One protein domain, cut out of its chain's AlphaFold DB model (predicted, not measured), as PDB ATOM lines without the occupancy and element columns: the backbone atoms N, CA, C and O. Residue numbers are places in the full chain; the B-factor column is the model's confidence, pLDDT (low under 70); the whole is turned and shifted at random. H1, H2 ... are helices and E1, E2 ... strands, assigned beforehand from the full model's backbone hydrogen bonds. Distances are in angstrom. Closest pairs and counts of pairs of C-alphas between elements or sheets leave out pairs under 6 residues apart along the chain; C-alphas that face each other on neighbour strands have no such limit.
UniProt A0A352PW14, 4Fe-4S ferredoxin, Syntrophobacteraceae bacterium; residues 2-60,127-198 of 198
ATOM      1  N   LYS A   2      21.738-110.591 -46.783       90.25
ATOM      2  CA  LYS A   2      21.376-109.607 -47.804       90.25
ATOM      3  C   LYS A   2      19.901-109.237 -47.767       90.25
ATOM      4  O   LYS A   2      19.037-110.099 -47.619       90.25
ATOM      5  N   GLU A   3      19.625-107.959 -47.968       90.94
ATOM      6  CA  GLU A   3      18.282-107.403 -48.078       90.94
ATOM      7  C   GLU A   3      18.203-106.474 -49.295       90.94
ATOM      8  O   GLU A   3      19.209-105.946 -49.772       90.94
ATOM      9  N   VAL A   4      16.991-106.285 -49.827       95.12
ATOM     10  CA  VAL A   4      16.786-105.292 -50.888       95.12
ATOM     11  C   VAL A   4      16.738-103.902 -50.267       95.12
ATOM     12  O   VAL A   4      15.786-103.589 -49.544       95.12
ATOM     13  N   VAL A   5      17.730-103.079 -50.596       95.38
ATOM     14  CA  VAL A   5      17.855-101.684 -50.170       95.38
ATOM     15  C   VAL A   5      17.278-100.777 -51.253       95.38
ATOM     16  O   VAL A   5      17.491-100.991 -52.448       95.38
ATOM     17  N   VAL A   6      16.507 -99.777 -50.828       95.44
ATOM     18  CA  VAL A   6      15.898 -98.780 -51.712       95.44
ATOM     19  C   VAL A   6      16.716 -97.495 -51.644       95.44
ATOM     20  O   VAL A   6      16.957 -96.982 -50.554       95.44
ATOM     21  N   HIS A   7      17.082 -96.972 -52.811       94.31
ATOM     22  CA  HIS A   7      17.742 -95.681 -53.023       94.31
ATOM     23  C   HIS A   7      16.780 -94.786 -53.821       94.31
ATOM     24  O   HIS A   7      16.811 -94.802 -55.059       94.31
ATOM     25  N   PRO A   8      15.838 -94.089 -53.149       92.19
ATOM     26  CA  PRO A   8      14.799 -93.294 -53.811       92.19
ATOM     27  C   PRO A   8      15.361 -92.271 -54.797       92.19
ATOM     28  O   PRO A   8      14.812 -92.075 -55.877       92.19
ATOM     29  N   GLU A   9      16.505 -91.687 -54.458       90.56
ATOM     30  CA  GLU A   9      17.200 -90.656 -55.216       90.56
ATOM     31  C   GLU A   9      17.687 -91.121 -56.601       90.56
ATOM     32  O   GLU A   9      18.002 -90.300 -57.458       90.56
ATOM     33  N   ARG A  10      17.700 -92.438 -56.844       94.00
ATOM     34  CA  ARG A  10      18.078 -93.062 -58.123       94.00
ATOM     35  C   ARG A  10      16.879 -93.617 -58.894       94.00
ATOM     36  O   ARG A  10      17.040 -94.231 -59.954       94.00
ATOM     37  N   CYS A  11      15.661 -93.497 -58.364       95.56
ATOM     38  CA  CYS A  11      14.481 -94.064 -59.002       95.56
ATOM     39  C   CYS A  11      13.935 -93.137 -60.093       95.56
ATOM     40  O   CYS A  11      13.382 -92.071 -59.827       95.56
ATOM     41  N   VAL A  12      14.010 -93.597 -61.341       94.44
ATOM     42  CA  VAL A  12      13.476 -92.859 -62.498       94.44
ATOM     43  C   VAL A  12      11.985 -93.105 -62.750       94.44
ATOM     44  O   VAL A  12      11.402 -92.457 -63.609       94.44
ATOM     45  N   GLY A  13      11.351 -94.025 -62.014       94.94
ATOM     46  CA  GLY A  13       9.919 -94.312 -62.155       94.94
ATOM     47  C   GLY A  13       9.533 -95.215 -63.336       94.94
ATOM     48  O   GLY A  13       8.371 -95.239 -63.713       94.94
ATOM     49  N   CYS A  14      10.460 -95.997 -63.904       95.94
ATOM     50  CA  CYS A  14      10.202 -96.833 -65.094       95.94
ATOM     51  C   CYS A  14       9.280 -98.052 -64.872       95.94
ATOM     52  O   CYS A  14       8.949 -98.746 -65.827       95.94
ATOM     53  N   MET A  15       8.931 -98.375 -63.621       97.31
ATOM     54  CA  MET A  15       8.055 -99.495 -63.223       97.31
ATOM     55  C   MET A  15       8.492-100.910 -63.662       97.31
ATOM     56  O   MET A  15       7.779-101.880 -63.402       97.31
ATOM     57  N   GLN A  16       9.690-101.081 -64.225       97.81
ATOM     58  CA  GLN A  16      10.217-102.397 -64.627       97.81
ATOM     59  C   GLN A  16      10.286-103.383 -63.453       97.81
ATOM     60  O   GLN A  16      10.000-104.569 -63.612       97.81
ATOM     61  N   CYS A  17      10.586-102.888 -62.248       98.38
ATOM     62  CA  CYS A  17      10.588-103.696 -61.031       98.38
ATOM     63  C   CYS A  17       9.213-104.310 -60.715       98.38
ATOM     64  O   CYS A  17       9.159-105.412 -60.171       98.38
ATOM     65  N   MET A  18       8.114-103.640 -61.078       98.38
ATOM     66  CA  MET A  18       6.753-104.142 -60.880       98.38
ATOM     67  C   MET A  18       6.464-105.299 -61.836       98.38
ATOM     68  O   MET A  18       6.046-106.368 -61.395       98.38
ATOM     69  N   ALA A  19       6.749-105.110 -63.128       97.94
ATOM     70  CA  ALA A  19       6.549-106.132 -64.155       97.94
ATOM     71  C   ALA A  19       7.407-107.383 -63.894       97.94
ATOM     72  O   ALA A  19       6.898-108.504 -63.934       97.94
ATOM     73  N   ALA A  20       8.682-107.195 -63.542       98.44
ATOM     74  CA  ALA A  20       9.579-108.291 -63.192       98.44
ATOM     75  C   ALA A  20       9.128-109.023 -61.925       98.44
ATOM     76  O   ALA A  20       9.200-110.246 -61.858       98.44
ATOM     77  N   CYS A  21       8.620-108.291 -60.929       98.44
ATOM     78  CA  CYS A  21       8.079-108.900 -59.724       98.44
ATOM     79  C   CYS A  21       6.834-109.738 -60.024       98.44
ATOM     80  O   CYS A  21       6.779-110.874 -59.570       98.44
ATOM     81  N   ALA A  22       5.874-109.228 -60.799       98.25
ATOM     82  CA  ALA A  22       4.703-110.007 -61.201       98.25
ATOM     83  C   ALA A  22       5.110-111.267 -61.986       98.25
ATOM     84  O   ALA A  22       4.664-112.360 -61.667       98.25
ATOM     85  N   THR A  23       6.022-111.125 -62.950       98.31
ATOM     86  CA  THR A  23       6.511-112.243 -63.775       98.31
ATOM     87  C   THR A  23       7.222-113.305 -62.942       98.31
ATOM     88  O   THR A  23       6.987-114.491 -63.118       98.31
ATOM     89  N   ALA A  24       8.069-112.902 -61.992       97.94
ATOM     90  CA  ALA A  24       8.777-113.837 -61.118       97.94
ATOM     91  C   ALA A  24       7.855-114.615 -60.163       97.94
ATOM     92  O   ALA A  24       8.283-115.622 -59.612       97.94
ATOM     93  N   HIS A  25       6.623-114.142 -59.962       97.56
ATOM     94  CA  HIS A  25       5.590-114.808 -59.165       97.56
ATOM     95  C   HIS A  25       4.396-115.200 -60.042       97.56
ATOM     96  O   HIS A  25       3.249-115.110 -59.607       97.56
ATOM     97  N   SER A  26       4.656-115.577 -61.292       97.38
ATOM     98  CA  SER A  26       3.686-116.234 -62.161       97.38
ATOM     99  C   SER A  26       3.993-117.723 -62.262       97.38
ATOM    100  O   SER A  26       5.095-118.165 -61.931       97.38
ATOM    101  N   ARG A  27       3.040-118.509 -62.764       96.06
ATOM    102  CA  ARG A  27       3.244-119.946 -63.004       96.06
ATOM    103  C   ARG A  27       4.260-120.190 -64.115       96.06
ATOM    104  O   ARG A  27       5.042-121.130 -64.042       96.06
ATOM    105  N   SER A  28       4.224-119.358 -65.152       95.94
ATOM    106  CA  SER A  28       5.070-119.493 -66.341       95.94
ATOM    107  C   SER A  28       6.470-118.910 -66.179       95.94
ATOM    108  O   SER A  28       7.366-119.273 -66.937       95.94
ATOM    109  N   THR A  29       6.675-117.973 -65.247       95.81
ATOM    110  CA  THR A  29       7.900-117.160 -65.108       95.81
ATOM    111  C   THR A  29       8.337-116.431 -66.389       95.81
ATOM    112  O   THR A  29       9.460-115.943 -66.497       95.81
ATOM    113  N   ASN A  30       7.432-116.311 -67.363       96.94
ATOM    114  CA  ASN A  30       7.657-115.687 -68.659       96.94
ATOM    115  C   ASN A  30       6.719-114.489 -68.803       96.94
ATOM    116  O   ASN A  30       5.515-114.637 -68.640       96.94
ATOM    117  N   LEU A  31       7.248-113.311 -69.138       95.25
ATOM    118  CA  LEU A  31       6.474-112.062 -69.140       95.25
ATOM    119  C   LEU A  31       5.215-112.121 -70.025       95.25
ATOM    120  O   LEU A  31       4.156-111.621 -69.634       95.25
ATOM    121  N   PHE A  32       5.335-112.714 -71.216       96.88
ATOM    122  CA  PHE A  32       4.233-112.800 -72.168       96.88
ATOM    123  C   PHE A  32       3.149-113.750 -71.654       96.88
ATOM    124  O   PHE A  32       1.997-113.344 -71.509       96.88
ATOM    125  N   LEU A  33       3.530-114.975 -71.280       97.62
ATOM    126  CA  LEU A  33       2.592-115.972 -70.761       97.62
ATOM    127  C   LEU A  33       1.961-115.536 -69.433       97.62
ATOM    128  O   LEU A  33       0.752-115.650 -69.269       97.62
ATOM    129  N   ALA A  34       2.746-114.942 -68.529       97.31
ATOM    130  CA  ALA A  34       2.286-114.403 -67.253       97.31
ATOM    131  C   ALA A  34       1.149-113.391 -67.427       97.31
ATOM    132  O   ALA A  34       0.232-113.336 -66.616       97.31
ATOM    133  N   SER A  35       1.178-112.593 -68.495       96.12
ATOM    134  CA  SER A  35       0.132-111.601 -68.761       96.12
ATOM    135  C   SER A  35      -1.201-112.218 -69.197       96.12
ATOM    136  O   SER A  35      -2.220-111.534 -69.116       96.12
ATOM    137  N   LEU A  36      -1.191-113.487 -69.620       97.25
ATOM    138  CA  LEU A  36      -2.354-114.261 -70.065       97.25
ATOM    139  C   LEU A  36      -2.851-115.265 -69.005       97.25
ATOM    140  O   LEU A  36      -3.860-115.933 -69.219       97.25
ATOM    141  N   GLU A  37      -2.164-115.394 -67.865       97.06
ATOM    142  CA  GLU A  37      -2.569-116.295 -66.779       97.06
ATOM    143  C   GLU A  37      -3.863-115.833 -66.085       97.06
ATOM    144  O   GLU A  37      -4.143-114.639 -65.963       97.06
ATOM    145  N   THR A  38      -4.634-116.801 -65.577       95.75
ATOM    146  CA  THR A  38      -5.814-116.573 -64.726       95.75
ATOM    147  C   THR A  38      -5.650-117.355 -63.410       95.75
ATOM    148  O   THR A  38      -5.559-118.585 -63.466       95.75
ATOM    149  N   PRO A  39      -5.588-116.690 -62.237       95.75
ATOM    150  CA  PRO A  39      -5.572-115.238 -62.049       95.75
ATOM    151  C   PRO A  39      -4.279-114.602 -62.581       95.75
ATOM    152  O   PRO A  39      -3.208-115.206 -62.538       95.75
ATOM    153  N   ARG A  40      -4.373-113.353 -63.054       96.31
ATOM    154  CA  ARG A  40      -3.200-112.620 -63.542       96.31
ATOM    155  C   ARG A  40      -2.259-112.309 -62.368       96.31
ATOM    156  O   ARG A  40      -2.704-111.652 -61.419       96.31
ATOM    157  N   PRO A  41      -0.968-112.676 -62.436       97.00
ATOM    158  CA  PRO A  41       0.005-112.365 -61.400       97.00
ATOM    159  C   PRO A  41       0.125-110.851 -61.214       97.00
ATOM    160  O   PRO A  41       0.142-110.068 -62.172       97.00
ATOM    161  N   ARG A  42       0.210-110.421 -59.955       97.06
ATOM    162  CA  ARG A  42       0.303-109.009 -59.577       97.06
ATOM    163  C   ARG A  42       1.666-108.710 -58.968       97.06
ATOM    164  O   ARG A  42       2.285-109.543 -58.311       97.06
ATOM    165  N   ALA A  43       2.135-107.488 -59.197       97.69
ATOM    166  CA  ALA A  43       3.379-107.016 -58.613       97.69
ATOM    167  C   ALA A  43       3.252-106.923 -57.086       97.69
ATOM    168  O   ALA A  43       2.233-106.473 -56.570       97.69
ATOM    169  N   ARG A  44       4.322-107.304 -56.383       97.69
ATOM    170  CA  ARG A  44       4.439-107.240 -54.912       97.69
ATOM    171  C   ARG A  44       5.337-106.082 -54.434       97.69
ATOM    172  O   ARG A  44       5.596-105.933 -53.239       97.69
ATOM    173  N   VAL A  45       5.837-105.287 -55.383       97.69
ATOM    174  CA  VAL A  45       6.530-103.996 -55.231       97.69
ATOM    175  C   VAL A  45       5.776-102.984 -56.087       97.69
ATOM    176  O   VAL A  45       5.341-103.325 -57.186       97.69
ATOM    177  N   HIS A  46       5.608-101.759 -55.596       97.31
ATOM    178  CA  HIS A  46       4.818-100.726 -56.267       97.31
ATOM    179  C   HIS A  46       5.593 -99.417 -56.295       97.31
ATOM    180  O   HIS A  46       6.066 -98.962 -55.257       97.31
ATOM    181  N   VAL A  47       5.718 -98.806 -57.470       97.50
ATOM    182  CA  VAL A  47       6.330 -97.483 -57.595       97.50
ATOM    183  C   VAL A  47       5.281 -96.427 -57.258       97.50
ATOM    184  O   VAL A  47       4.318 -96.255 -58.000       97.50
ATOM    185  N   GLY A  48       5.449 -95.764 -56.117       94.56
ATOM    186  CA  GLY A  48       4.716 -94.553 -55.763       94.56
ATOM    187  C   GLY A  48       5.341 -93.315 -56.402       94.56
ATOM    188  O   GLY A  48       6.479 -93.366 -56.880       94.56
ATOM    189  N   VAL A  49       4.596 -92.214 -56.381       92.44
ATOM    190  CA  VAL A  49       5.027 -90.905 -56.880       92.44
ATOM    191  C   VAL A  49       5.123 -89.910 -55.724       92.44
ATOM    192  O   VAL A  49       4.222 -89.833 -54.890       92.44
ATOM    193  N   GLY A  50       6.250 -89.206 -55.651       90.94
ATOM    194  CA  GLY A  50       6.497 -88.111 -54.718       90.94
ATOM    195  C   GLY A  50       5.850 -86.801 -55.166       90.94
ATOM    196  O   GLY A  50       5.218 -86.731 -56.221       90.94
ATOM    197  N   LEU A  51       6.040 -85.752 -54.362       90.25
ATOM    198  CA  LEU A  51       5.471 -84.424 -54.614       90.25
ATOM    199  C   LEU A  51       5.925 -83.842 -55.955       90.25
ATOM    200  O   LEU A  51       5.130 -83.181 -56.612       90.25
ATOM    201  N   TYR A  52       7.172 -84.106 -56.357       89.25
ATOM    202  CA  TYR A  52       7.752 -83.660 -57.617       89.25
ATOM    203  C   TYR A  52       7.887 -84.810 -58.615       89.25
ATOM    204  O   TYR A  52       8.879 -84.902 -59.327       89.25
ATOM    205  N   ASN A  53       6.921 -85.734 -58.660       89.19
ATOM    206  CA  ASN A  53       6.966 -86.917 -59.527       89.19
ATOM    207  C   ASN A  53       8.229 -87.787 -59.325       89.19
ATOM    208  O   ASN A  53       8.659 -88.507 -60.237       89.19
ATOM    209  N   GLU A  54       8.868 -87.747 -58.150       90.12
ATOM    210  CA  GLU A  54       9.956 -88.672 -57.825       90.12
ATOM    211  C   GLU A  54       9.414 -90.098 -57.695       90.12
ATOM    212  O   GLU A  54       8.370 -90.327 -57.090       90.12
ATOM    213  N   GLY A  55      10.108 -91.079 -58.273       93.88
ATOM    214  CA  GLY A  55       9.697 -92.473 -58.137       93.88
ATOM    215  C   GLY A  55      10.089 -93.022 -56.766       93.88
ATOM    216  O   GLY A  55      11.190 -92.772 -56.285       93.88
ATOM    217  N   PHE A  56       9.231 -93.834 -56.155       96.56
ATOM    218  CA  PHE A  56       9.574 -94.557 -54.931       96.56
ATOM    219  C   PHE A  56       9.129 -96.022 -55.015       96.56
ATOM    220  O   PHE A  56       7.932 -96.297 -54.918       96.56
ATOM    221  N   PRO A  57      10.046 -96.996 -55.183       97.25
ATOM    222  CA  PRO A  57       9.684 -98.409 -55.246       97.25
ATOM    223  C   PRO A  57       9.374 -98.943 -53.836       97.25
ATOM    224  O   PRO A  57      10.240 -99.455 -53.126       97.25
ATOM    225  N   ASN A  58       8.113 -98.830 -53.424       97.25
ATOM    226  CA  ASN A  58       7.626 -99.268 -52.123       97.25
ATOM    227  C   ASN A  58       7.431-100.791 -52.084       97.25
ATOM    228  O   ASN A  58       6.776-101.385 -52.945       97.25
ATOM    229  N   ARG A  59       7.976-101.428 -51.045       96.75
ATOM    230  CA  ARG A  59       7.925-102.880 -50.829       96.75
ATOM    231  C   ARG A  59       7.809-103.233 -49.349       96.75
ATOM    232  O   ARG A  59       8.058-102.406 -48.467       96.75
ATOM    233  N   CYS A  60       7.461-104.491 -49.074       97.69
ATOM    234  CA  CYS A  60       7.525-105.031 -47.717       97.69
ATOM    235  C   CYS A  60       8.954-104.953 -47.173       97.69
ATOM    236  O   CYS A  60       9.906-105.309 -47.862       97.69
ATOM    237  N   ASP A 127       7.819-111.203 -50.594       96.38
ATOM    238  CA  ASP A 127       8.319-112.418 -49.943       96.38
ATOM    239  C   ASP A 127       9.856-112.518 -50.049       96.38
ATOM    240  O   ASP A 127      10.426-113.602 -50.001       96.38
ATOM    241  N   ASN A 128      10.534-111.382 -50.262       95.31
ATOM    242  CA  ASN A 128      11.964-111.304 -50.580       95.31
ATOM    243  C   ASN A 128      12.400-112.095 -51.838       95.31
ATOM    244  O   ASN A 128      13.599-112.282 -52.032       95.31
ATOM    245  N   CYS A 129      11.482-112.515 -52.720       96.31
ATOM    246  CA  CYS A 129      11.781-113.454 -53.809       96.31
ATOM    247  C   CYS A 129      12.455-114.733 -53.286       96.31
ATOM    248  O   CYS A 129      13.481-115.156 -53.818       96.31
ATOM    249  N   TYR A 130      11.905-115.309 -52.215       94.31
ATOM    250  CA  TYR A 130      12.483-116.445 -51.495       94.31
ATOM    251  C   TYR A 130      12.914-117.604 -52.411       94.31
ATOM    252  O   TYR A 130      14.076-118.001 -52.371       94.31
ATOM    253  N   GLU A 131      12.035-118.059 -53.310       93.75
ATOM    254  CA  GLU A 131      12.333-119.149 -54.256       93.75
ATOM    255  C   GLU A 131      13.525-118.836 -55.172       93.75
ATOM    256  O   GLU A 131      14.395-119.671 -55.412       93.75
ATOM    257  N   ARG A 132      13.639-117.583 -55.629       96.06
ATOM    258  CA  ARG A 132      14.790-117.151 -56.434       96.06
ATOM    259  C   ARG A 132      16.082-117.198 -55.629       96.06
ATOM    260  O   ARG A 132      17.106-117.628 -56.151       96.06
ATOM    261  N   GLN A 133      16.038-116.793 -54.361       94.06
ATOM    262  CA  GLN A 133      17.210-116.860 -53.491       94.06
ATOM    263  C   GLN A 133      17.645-118.305 -53.214       94.06
ATOM    264  O   GLN A 133      18.849-118.557 -53.139       94.06
ATOM    265  N   LEU A 134      16.705-119.253 -53.095       93.06
ATOM    266  CA  LEU A 134      17.025-120.685 -53.005       93.06
ATOM    267  C   LEU A 134      17.759-121.176 -54.260       93.06
ATOM    268  O   LEU A 134      18.744-121.903 -54.152       93.06
ATOM    269  N   ALA A 135      17.369-120.680 -55.435       95.81
ATOM    270  CA  ALA A 135      18.056-120.919 -56.705       95.81
ATOM    271  C   ALA A 135      19.348-120.089 -56.898       95.81
ATOM    272  O   ALA A 135      19.884-120.032 -58.003       95.81
ATOM    273  N   ARG A 136      19.865-119.435 -55.844       95.12
ATOM    274  CA  ARG A 136      21.051-118.550 -55.873       95.12
ATOM    275  C   ARG A 136      20.930-117.354 -56.828       95.12
ATOM    276  O   ARG A 136      21.936-116.767 -57.220       95.12
ATOM    277  N   LEU A 137      19.705-116.957 -57.162       96.12
ATOM    278  CA  LEU A 137      19.407-115.763 -57.944       96.12
ATOM    279  C   LEU A 137      19.091-114.582 -57.020       96.12
ATOM    280  O   LEU A 137      18.573-114.737 -55.912       96.12
ATOM    281  N   ILE A 138      19.355-113.368 -57.499       97.06
ATOM    282  CA  ILE A 138      18.945-112.144 -56.803       97.06
ATOM    283  C   ILE A 138      17.440-111.866 -56.998       97.06
ATOM    284  O   ILE A 138      16.820-112.385 -57.942       97.06
ATOM    285  N   PRO A 139      16.822-111.029 -56.142       98.00
ATOM    286  CA  PRO A 139      15.431-110.621 -56.311       98.00
ATOM    287  C   PRO A 139      15.165-109.992 -57.683       98.00
ATOM    288  O   PRO A 139      15.929-109.144 -58.148       98.00
ATOM    289  N   ALA A 140      14.049-110.368 -58.315       98.44
ATOM    290  CA  ALA A 140      13.728-109.958 -59.686       98.44
ATOM    291  C   ALA A 140      13.652-108.431 -59.854       98.44
ATOM    292  O   ALA A 140      14.061-107.888 -60.874       98.44
ATOM    293  N   CYS A 141      13.166-107.719 -58.832       98.50
ATOM    294  CA  CYS A 141      13.092-106.260 -58.851       98.50
ATOM    295  C   CYS A 141      14.471-105.581 -58.853       98.50
ATOM    296  O   CYS A 141      14.601-104.507 -59.434       98.50
ATOM    297  N   VAL A 142      15.481-106.200 -58.232       98.38
ATOM    298  CA  VAL A 142      16.867-105.711 -58.222       98.38
ATOM    299  C   VAL A 142      17.526-105.986 -59.569       98.38
ATOM    300  O   VAL A 142      18.118-105.086 -60.150       98.38
ATOM    301  N   GLU A 143      17.366-107.198 -60.104       98.19
ATOM    302  CA  GLU A 143      17.971-107.623 -61.376       98.19
ATOM    303  C   GLU A 143      17.642-106.688 -62.555       98.19
ATOM    304  O   GLU A 143      18.501-106.357 -63.384       98.19
ATOM    305  N   VAL A 144      16.394-106.220 -62.616       98.31
ATOM    306  CA  VAL A 144      15.934-105.320 -63.682       98.31
ATOM    307  C   VAL A 144      16.206-103.841 -63.404       98.31
ATOM    308  O   VAL A 144      16.080-103.029 -64.314       98.31
ATOM    309  N   CYS A 145      16.579-103.454 -62.180       98.25
ATOM    310  CA  CYS A 145      16.750-102.048 -61.820       98.25
ATOM    311  C   CYS A 145      18.074-101.480 -62.351       98.25
ATOM    312  O   CYS A 145      19.086-101.443 -61.655       98.25
ATOM    313  N   LYS A 146      18.066-100.985 -63.592       96.06
ATOM    314  CA  LYS A 146      19.281-100.460 -64.239       96.06
ATOM    315  C   LYS A 146      19.749 -99.111 -63.698       96.06
ATOM    316  O   LYS A 146      20.922 -98.790 -63.822       96.06
ATOM    317  N   SER A 147      18.865 -98.351 -63.051       95.25
ATOM    318  CA  SER A 147      19.234 -97.090 -62.399       95.25
ATOM    319  C   SER A 147      19.888 -97.281 -61.023       95.25
ATOM    320  O   SER A 147      20.332 -96.310 -60.421       95.25
ATOM    321  N   GLY A 148      19.925 -98.510 -60.491       95.62
ATOM    322  CA  GLY A 148      20.483 -98.785 -59.165       95.62
ATOM    323  C   GLY A 148      19.640 -98.248 -58.002       95.62
ATOM    324  O   GLY A 148      20.160 -98.079 -56.902       95.62
ATOM    325  N   ALA A 149      18.349 -97.977 -58.228       97.12
ATOM    326  CA  ALA A 149      17.396 -97.595 -57.179       97.12
ATOM    327  C   ALA A 149      17.036 -98.745 -56.230       97.12
ATOM    328  O   ALA A 149      16.558 -98.516 -55.122       97.12
ATOM    329  N   LEU A 150      17.234 -99.984 -56.673       97.88
ATOM    330  CA  LEU A 150      17.072-101.193 -55.882       97.88
ATOM    331  C   LEU A 150      18.383-101.965 -55.947       97.88
ATOM    332  O   LEU A 150      18.847-102.292 -57.037       97.88
ATOM    333  N   SER A 151      18.956-102.272 -54.791       96.81
ATOM    334  CA  SER A 151      20.181-103.062 -54.668       96.81
ATOM    335  C   SER A 151      19.975-104.222 -53.698       96.81
ATOM    336  O   SER A 151      19.050-104.200 -52.891       96.81
ATOM    337  N   PHE A 152      20.810-105.258 -53.793       96.38
ATOM    338  CA  PHE A 152      20.775-106.416 -52.896       96.38
ATOM    339  C   PHE A 152      22.091-106.494 -52.121       96.38
ATOM    340  O   PHE A 152      23.091-107.022 -52.610       96.38
ATOM    341  N   GLU A 153      22.089-105.899 -50.933       94.38
ATOM    342  CA  GLU A 153      23.284-105.595 -50.137       94.38
ATOM    343  C   GLU A 153      23.220-106.310 -48.788       94.38
ATOM    344  O   GLU A 153      22.131-106.577 -48.279       94.38
ATOM    345  N   GLU A 154      24.376-106.593 -48.179       94.25
ATOM    346  CA  GLU A 154      24.416-106.993 -46.773       94.25
ATOM    347  C   GLU A 154      23.882-105.856 -45.896       94.25
ATOM    348  O   GLU A 154      24.281-104.697 -46.036       94.25
ATOM    349  N   LYS A 155      22.983-106.186 -44.965       90.44
ATOM    350  CA  LYS A 155      22.336-105.190 -44.098       90.44
ATOM    351  C   LYS A 155      23.345-104.326 -43.328       90.44
ATOM    352  O   LYS A 155      23.146-103.118 -43.213       90.44
ATOM    353  N   ALA A 156      24.421-104.933 -42.828       93.19
ATOM    354  CA  ALA A 156      25.468-104.232 -42.085       93.19
ATOM    355  C   ALA A 156      26.180-103.180 -42.951       93.19
ATOM    356  O   ALA A 156      26.345-102.040 -42.517       93.19
ATOM    357  N   ASP A 157      26.513-103.527 -44.194       94.50
ATOM    358  CA  ASP A 157      27.185-102.623 -45.130       94.50
ATOM    359  C   ASP A 157      26.278-101.449 -45.510       94.50
ATOM    360  O   ASP A 157      26.708-100.294 -45.514       94.50
ATOM    361  N   ALA A 158      24.994-101.725 -45.759       92.81
ATOM    362  CA  ALA A 158      24.005-100.694 -46.055       92.81
ATOM    363  C   ALA A 158      23.824 -99.713 -44.881       92.81
ATOM    364  O   ALA A 158      23.777 -98.497 -45.089       92.81
ATOM    365  N   MET A 159      23.766-100.223 -43.644       93.06
ATOM    366  CA  MET A 159      23.672 -99.405 -42.428       93.06
ATOM    367  C   MET A 159      24.933 -98.571 -42.198       93.06
ATOM    368  O   MET A 159      24.834 -97.375 -41.911       93.06
ATOM    369  N   LYS A 160      26.117 -99.173 -42.366       94.62
ATOM    370  CA  LYS A 160      27.393 -98.464 -42.248       94.62
ATOM    371  C   LYS A 160      27.472 -97.330 -43.265       94.62
ATOM    372  O   LYS A 160      27.729 -96.193 -42.889       94.62
ATOM    373  N   ARG A 161      27.169 -97.611 -44.537       91.94
ATOM    374  CA  ARG A 161      27.166 -96.604 -45.604       91.94
ATOM    375  C   ARG A 161      26.236 -95.436 -45.285       91.94
ATOM    376  O   ARG A 161      26.635 -94.295 -45.478       91.94
ATOM    377  N   LYS A 162      25.026 -95.701 -44.778       90.56
ATOM    378  CA  LYS A 162      24.092 -94.633 -44.387       90.56
ATOM    379  C   LYS A 162      24.577 -93.825 -43.184       90.56
ATOM    380  O   LYS A 162      24.393 -92.615 -43.168       90.56
ATOM    381  N   THR A 163      25.238 -94.465 -42.224       92.69
ATOM    382  CA  THR A 163      25.876 -93.764 -41.097       92.69
ATOM    383  C   THR A 163      26.983 -92.832 -41.596       92.69
ATOM    384  O   THR A 163      27.001 -91.653 -41.244       92.69
ATOM    385  N   ASP A 164      27.854 -93.331 -42.477       91.00
ATOM    386  CA  ASP A 164      28.945 -92.553 -43.071       91.00
ATOM    387  C   ASP A 164      28.422 -91.392 -43.940       91.00
ATOM    388  O   ASP A 164      29.030 -90.324 -43.975       91.00
ATOM    389  N   GLU A 165      27.307 -91.591 -44.651       86.94
ATOM    390  CA  GLU A 165      26.631 -90.563 -45.454       86.94
ATOM    391  C   GLU A 165      26.131 -89.420 -44.563       86.94
ATOM    392  O   GLU A 165      26.500 -88.270 -44.787       86.94
ATOM    393  N   VAL A 166      25.392 -89.734 -43.492       88.19
ATOM    394  CA  VAL A 166      24.885 -88.729 -42.540       88.19
ATOM    395  C   VAL A 166      26.027 -87.972 -41.860       88.19
ATOM    396  O   VAL A 166      25.979 -86.745 -41.771       88.19
ATOM    397  N   ALA A 167      27.076 -88.674 -41.419       89.12
ATOM    398  CA  ALA A 167      28.232 -88.044 -40.781       89.12
ATOM    399  C   ALA A 167      28.920 -87.023 -41.706       89.12
ATOM    400  O   ALA A 167      29.303 -85.936 -41.261       89.12
ATOM    401  N   ARG A 168      29.034 -87.340 -43.004       85.88
ATOM    402  CA  ARG A 168      29.585 -86.423 -44.012       85.88
ATOM    403  C   ARG A 168      28.680 -85.226 -44.266       85.88
ATOM    404  O   ARG A 168      29.185 -84.109 -44.276       85.88
ATOM    405  N   THR A 169      27.374 -85.438 -44.427       83.44
ATOM    406  CA  THR A 169      26.390 -84.361 -44.638       83.44
ATOM    407  C   THR A 169      26.429 -83.339 -43.500       83.44
ATOM    408  O   THR A 169      26.469 -82.137 -43.750       83.44
ATOM    409  N   VAL A 170      26.478 -83.807 -42.249       86.31
ATOM    410  CA  VAL A 170      26.544 -82.928 -41.070       86.31
ATOM    411  C   VAL A 170      27.879 -82.182 -40.996       86.31
ATOM    412  O   VAL A 170      27.890 -80.988 -40.714       86.31
ATOM    413  N   SER A 171      28.999 -82.854 -41.284       83.00
ATOM    414  CA  SER A 171      30.340 -82.251 -41.182       83.00
ATOM    415  C   SER A 171      30.639 -81.245 -42.295       83.00
ATOM    416  O   SER A 171      31.270 -80.223 -42.049       83.00
ATOM    417  N   ALA A 172      30.201 -81.528 -43.524       74.56
ATOM    418  CA  ALA A 172      30.446 -80.666 -44.678       74.56
ATOM    419  C   ALA A 172      29.530 -79.431 -44.712       74.56
ATOM    420  O   ALA A 172      29.758 -78.536 -45.518       74.56
ATOM    421  N   GLY A 173      28.467 -79.385 -43.898       62.88
ATOM    422  CA  GLY A 173      27.433 -78.348 -43.996       62.88
ATOM    423  C   GLY A 173      26.635 -78.398 -45.307       62.88
ATOM    424  O   GLY A 173      25.852 -77.492 -45.585       62.88
ATOM    425  N   VAL A 174      26.818 -79.445 -46.120       56.50
ATOM    426  CA  VAL A 174      26.166 -79.616 -47.420       56.50
ATOM    427  C   VAL A 174      25.090 -80.687 -47.296       56.50
ATOM    428  O   VAL A 174      25.381 -81.860 -47.077       56.50
ATOM    429  N   ALA A 175      23.833 -80.278 -47.475       56.47
ATOM    430  CA  ALA A 175      22.651 -81.141 -47.419       56.47
ATOM    431  C   ALA A 175      22.487 -82.074 -48.638       56.47
ATOM    432  O   ALA A 175      21.526 -82.841 -48.704       56.47
ATOM    433  N   GLN A 176      23.371 -81.986 -49.635       56.53
ATOM    434  CA  GLN A 176      23.149 -82.587 -50.943       56.53
ATOM    435  C   GLN A 176      23.930 -83.893 -51.104       56.53
ATOM    436  O   GLN A 176      25.153 -83.929 -51.025       56.53
ATOM    437  N   VAL A 177      23.190 -84.978 -51.342       63.84
ATOM    438  CA  VAL A 177      23.744 -86.251 -51.809       63.84
ATOM    439  C   VAL A 177      24.378 -86.002 -53.179       63.84
ATOM    440  O   VAL A 177      23.678 -85.540 -54.082       63.84
ATOM    441  N   ASP A 178      25.668 -86.315 -53.340       69.62
ATOM    442  CA  ASP A 178      26.359 -86.279 -54.637       69.62
ATOM    443  C   ASP A 178      25.746 -87.326 -55.576       69.62
ATOM    444  O   ASP A 178      26.136 -88.495 -55.639       69.62
ATOM    445  N   LEU A 179      24.700 -86.902 -56.276       78.81
ATOM    446  CA  LEU A 179      24.031 -87.669 -57.305       78.81
ATOM    447  C   LEU A 179      24.788 -87.544 -58.620       78.81
ATOM    448  O   LEU A 179      25.308 -86.482 -58.963       78.81
ATOM    449  N   ALA A 180      24.780 -88.621 -59.407       86.81
ATOM    450  CA  ALA A 180      25.263 -88.542 -60.778       86.81
ATOM    451  C   ALA A 180      24.513 -87.415 -61.526       86.81
ATOM    452  O   ALA A 180      23.294 -87.292 -61.345       86.81
ATOM    453  N   PRO A 181      25.187 -86.636 -62.397       90.12
ATOM    454  CA  PRO A 181      24.604 -85.447 -63.030       90.12
ATOM    455  C   PRO A 181      23.239 -85.682 -63.690       90.12
ATOM    456  O   PRO A 181      22.360 -84.824 -63.626       90.12
ATOM    457  N   GLY A 182      23.022 -86.874 -64.260       90.81
ATOM    458  CA  GLY A 182      21.744 -87.253 -64.864       90.81
ATOM    459  C   GLY A 182      20.567 -87.290 -63.881       90.81
ATOM    460  O   GLY A 182      19.473 -86.859 -64.237       90.81
ATOM    461  N   PHE A 183      20.768 -87.748 -62.641       91.62
ATOM    462  CA  PHE A 183      19.707 -87.742 -61.623       91.62
ATOM    463  C   PHE A 183      19.421 -86.328 -61.120       91.62
ATOM    464  O   PHE A 183      18.258 -85.968 -60.945       91.62
ATOM    465  N   THR A 184      20.462 -85.511 -60.946       90.44
ATOM    466  CA  THR A 184      20.315 -84.097 -60.574       90.44
ATOM    467  C   THR A 184      19.495 -83.345 -61.620       90.44
ATOM    468  O   THR A 184      18.519 -82.681 -61.271       90.44
ATOM    469  N   LEU A 185      19.824 -83.518 -62.905       91.75
ATOM    470  CA  LEU A 185      19.078 -82.921 -64.012       91.75
ATOM    471  C   LEU A 185      17.628 -83.417 -64.060       91.75
ATOM    472  O   LEU A 185      16.710 -82.608 -64.174       91.75
ATOM    473  N   LEU A 186      17.401 -84.729 -63.925       91.06
ATOM    474  CA  LEU A 186      16.053 -85.301 -63.912       91.06
ATOM    475  C   LEU A 186      15.189 -84.692 -62.800       91.06
ATOM    476  O   LEU A 186      14.040 -84.329 -63.040       91.06
ATOM    477  N   ASN A 187      15.738 -84.566 -61.592       88.44
ATOM    478  CA  ASN A 187      15.019 -83.998 -60.456       88.44
ATOM    479  C   ASN A 187      14.722 -82.505 -60.660       88.44
ATOM    480  O   ASN A 187      13.628 -82.057 -60.317       88.44
ATOM    481  N   ALA A 188      15.650 -81.747 -61.252       90.75
ATOM    482  CA  ALA A 188      15.430 -80.345 -61.602       90.75
ATOM    483  C   ALA A 188      14.304 -80.184 -62.639       90.75
ATOM    484  O   ALA A 188      13.382 -79.399 -62.423       90.75
ATOM    485  N   ILE A 189      14.317 -80.990 -63.710       92.88
ATOM    486  CA  ILE A 189      13.272 -80.981 -64.747       92.88
ATOM    487  C   ILE A 189      11.905 -81.292 -64.140       92.88
ATOM    488  O   ILE A 189      10.936 -80.587 -64.405       92.88
ATOM    489  N   LYS A 190      11.814 -82.331 -63.303       90.56
ATOM    490  CA  LYS A 190      10.548 -82.718 -62.676       90.56
ATOM    491  C   LYS A 190       9.961 -81.609 -61.800       90.56
ATOM    492  O   LYS A 190       8.753 -81.388 -61.832       90.56
ATOM    493  N   ARG A 191      10.803 -80.899 -61.042       91.38
ATOM    494  CA  ARG A 191      10.380 -79.744 -60.232       91.38
ATOM    495  C   ARG A 191       9.839 -78.624 -61.113       91.38
ATOM    496  O   ARG A 191       8.707 -78.198 -60.906       91.38
ATOM    497  N   GLN A 192      10.595 -78.249 -62.143       93.19
ATOM    498  CA  GLN A 192      10.195 -77.207 -63.085       93.19
ATOM    499  C   GLN A 192       8.883 -77.552 -63.807       93.19
ATOM    500  O   GLN A 192       8.025 -76.694 -63.971       93.19
ATOM    501  N   GLN A 193       8.683 -78.812 -64.203       92.19
ATOM    502  CA  GLN A 193       7.437 -79.261 -64.834       92.19
ATOM    503  C   GLN A 193       6.215 -79.070 -63.933       92.19
ATOM    504  O   GLN A 193       5.162 -78.677 -64.424       92.19
ATOM    505  N   ILE A 194       6.338 -79.341 -62.630       91.25
ATOM    506  CA  ILE A 194       5.232 -79.119 -61.691       91.25
ATOM    507  C   ILE A 194       4.988 -77.632 -61.462       91.25
ATOM    508  O   ILE A 194       3.834 -77.227 -61.379       91.25
ATOM    509  N   GLU A 195       6.044 -76.828 -61.361       91.88
ATOM    510  CA  GLU A 195       5.919 -75.374 -61.225       91.88
ATOM    511  C   GLU A 195       5.211 -74.753 -62.431       91.88
ATOM    512  O   GLU A 195       4.332 -73.924 -62.244       91.88
ATOM    513  N   LEU A 196       5.528 -75.205 -63.648       92.56
ATOM    514  CA  LEU A 196       4.872 -74.758 -64.883       92.56
ATOM    515  C   LEU A 196       3.424 -75.250 -65.033       92.56
ATOM    516  O   LEU A 196       2.680 -74.704 -65.841       92.56
ATOM    517  N   ALA A 197       3.037 -76.305 -64.314       88.75
ATOM    518  CA  ALA A 197       1.691 -76.874 -64.357       88.75
ATOM    519  C   ALA A 197       0.737 -76.276 -63.303       88.75
ATOM    520  O   ALA A 197      -0.416 -76.708 -63.227       88.75
ATOM    521  N   ARG A 198       1.217 -75.342 -62.473       80.19
ATOM    522  CA  ARG A 198       0.430 -74.579 -61.492       80.19
ATOM    523  C   ARG A 198       0.055 -73.215 -62.048       80.19
ATOM    524  O   ARG A 198      -1.065 -72.774 -61.717       80.19
TER     525      ARG A 198
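AT A GLANCE: This is residues 2 to 60 and 127 to 198 of the 198 residues of the protein "4Fe-4S ferredoxin" of Syntrophobacteraceae bacterium (UniProt A0A352PW14). Two separate strand pairs, E1 with E4 and the hairpin E2 and E3, make a small body together with H1 and H4, two short helices that pack on each other, H1 near E2 and H4 near E4. The long helix H5 leads away from the end of E4, a loop folds back from its far end, and H6 lies apart from the other named elements. The 131 printed residues hold, in order, E1 H1 H2 E2 E3 H3 H4 E4 H5 H6; both sheets are antiparallel, and the class is mixed, helices and strands. The whole is only just loose, close to compact, with a radius of gyration of the C-alphas of 17.2 A, and flat, spanning 53 by 42 by 21 A.

IN THESE COORDINATES: E1, residues 2 to 6, begins at C-alpha 2 (21.376, -109.607, -47.804). Its neighbour E4 is residues 150 to 154. The other sheet holds E2, residues 45 to 49, 13.3 A long, and E3, residues 55 to 59. H1 is residues 16 to 24, 12.1 A; H2 residues 31 to 34; H3 residues 130 to 134; H4 residues 140 to 143. H5, residues 155 to 172, is 25.8 A long and begins at C-alpha 155 (22.336, -105.190, -44.098). H6, residues 181 to 196, is 22.5 A long and ends at C-alpha 196 (4.872, -74.758, -64.883).

HOW THE PARTS SIT: E1 and E4 are antiparallel at 145 degrees, with N 5 and O 151 within hydrogen-bond range at 2.9 A. E2 and E3 form a hairpin, antiparallel at 147 degrees, with N 48 and O 56 at 2.8 A. The closest C-alphas of H4 and E4 are those of Val 142 and Leu 150, 5.1 A apart. H1 and H4 touch, closest at the C-alphas of Cys 17 and Cys 141, 4.2 A. The closest C-alphas of H1 and E2, those of Met 18 and Val 45, are 5.7 A apart. H2 touches H1, with the C-alphas of Thr 23 and Leu 31 closest at 5.4 A. H3 and H4 are close but not clearly touching, the C-alphas of Arg 132 and Ala 140 being 8.0 A apart. H5 comes closest to E1 at the C-alphas of Lys 2 and Lys 155, 5.8 A. H5 and H6 are apart. In H1, H3, H5 and H6 every O i to N i+4 pair is within hydrogen-bond range; H2 and H4 are too short for such a pair.

THE WHOLE: The two C-alphas farthest apart, those of Thr 38 and Ser 171, are 55.1 A apart. Residues 61 to 126 are not printed, and C-alphas 60 and 127 are 7.8 A apart across the cut. Of the links that are printed whole, none is long. The mean pLDDT of the printed part is 92.4; residues 173 to 178, between H5 and H6, are under 70.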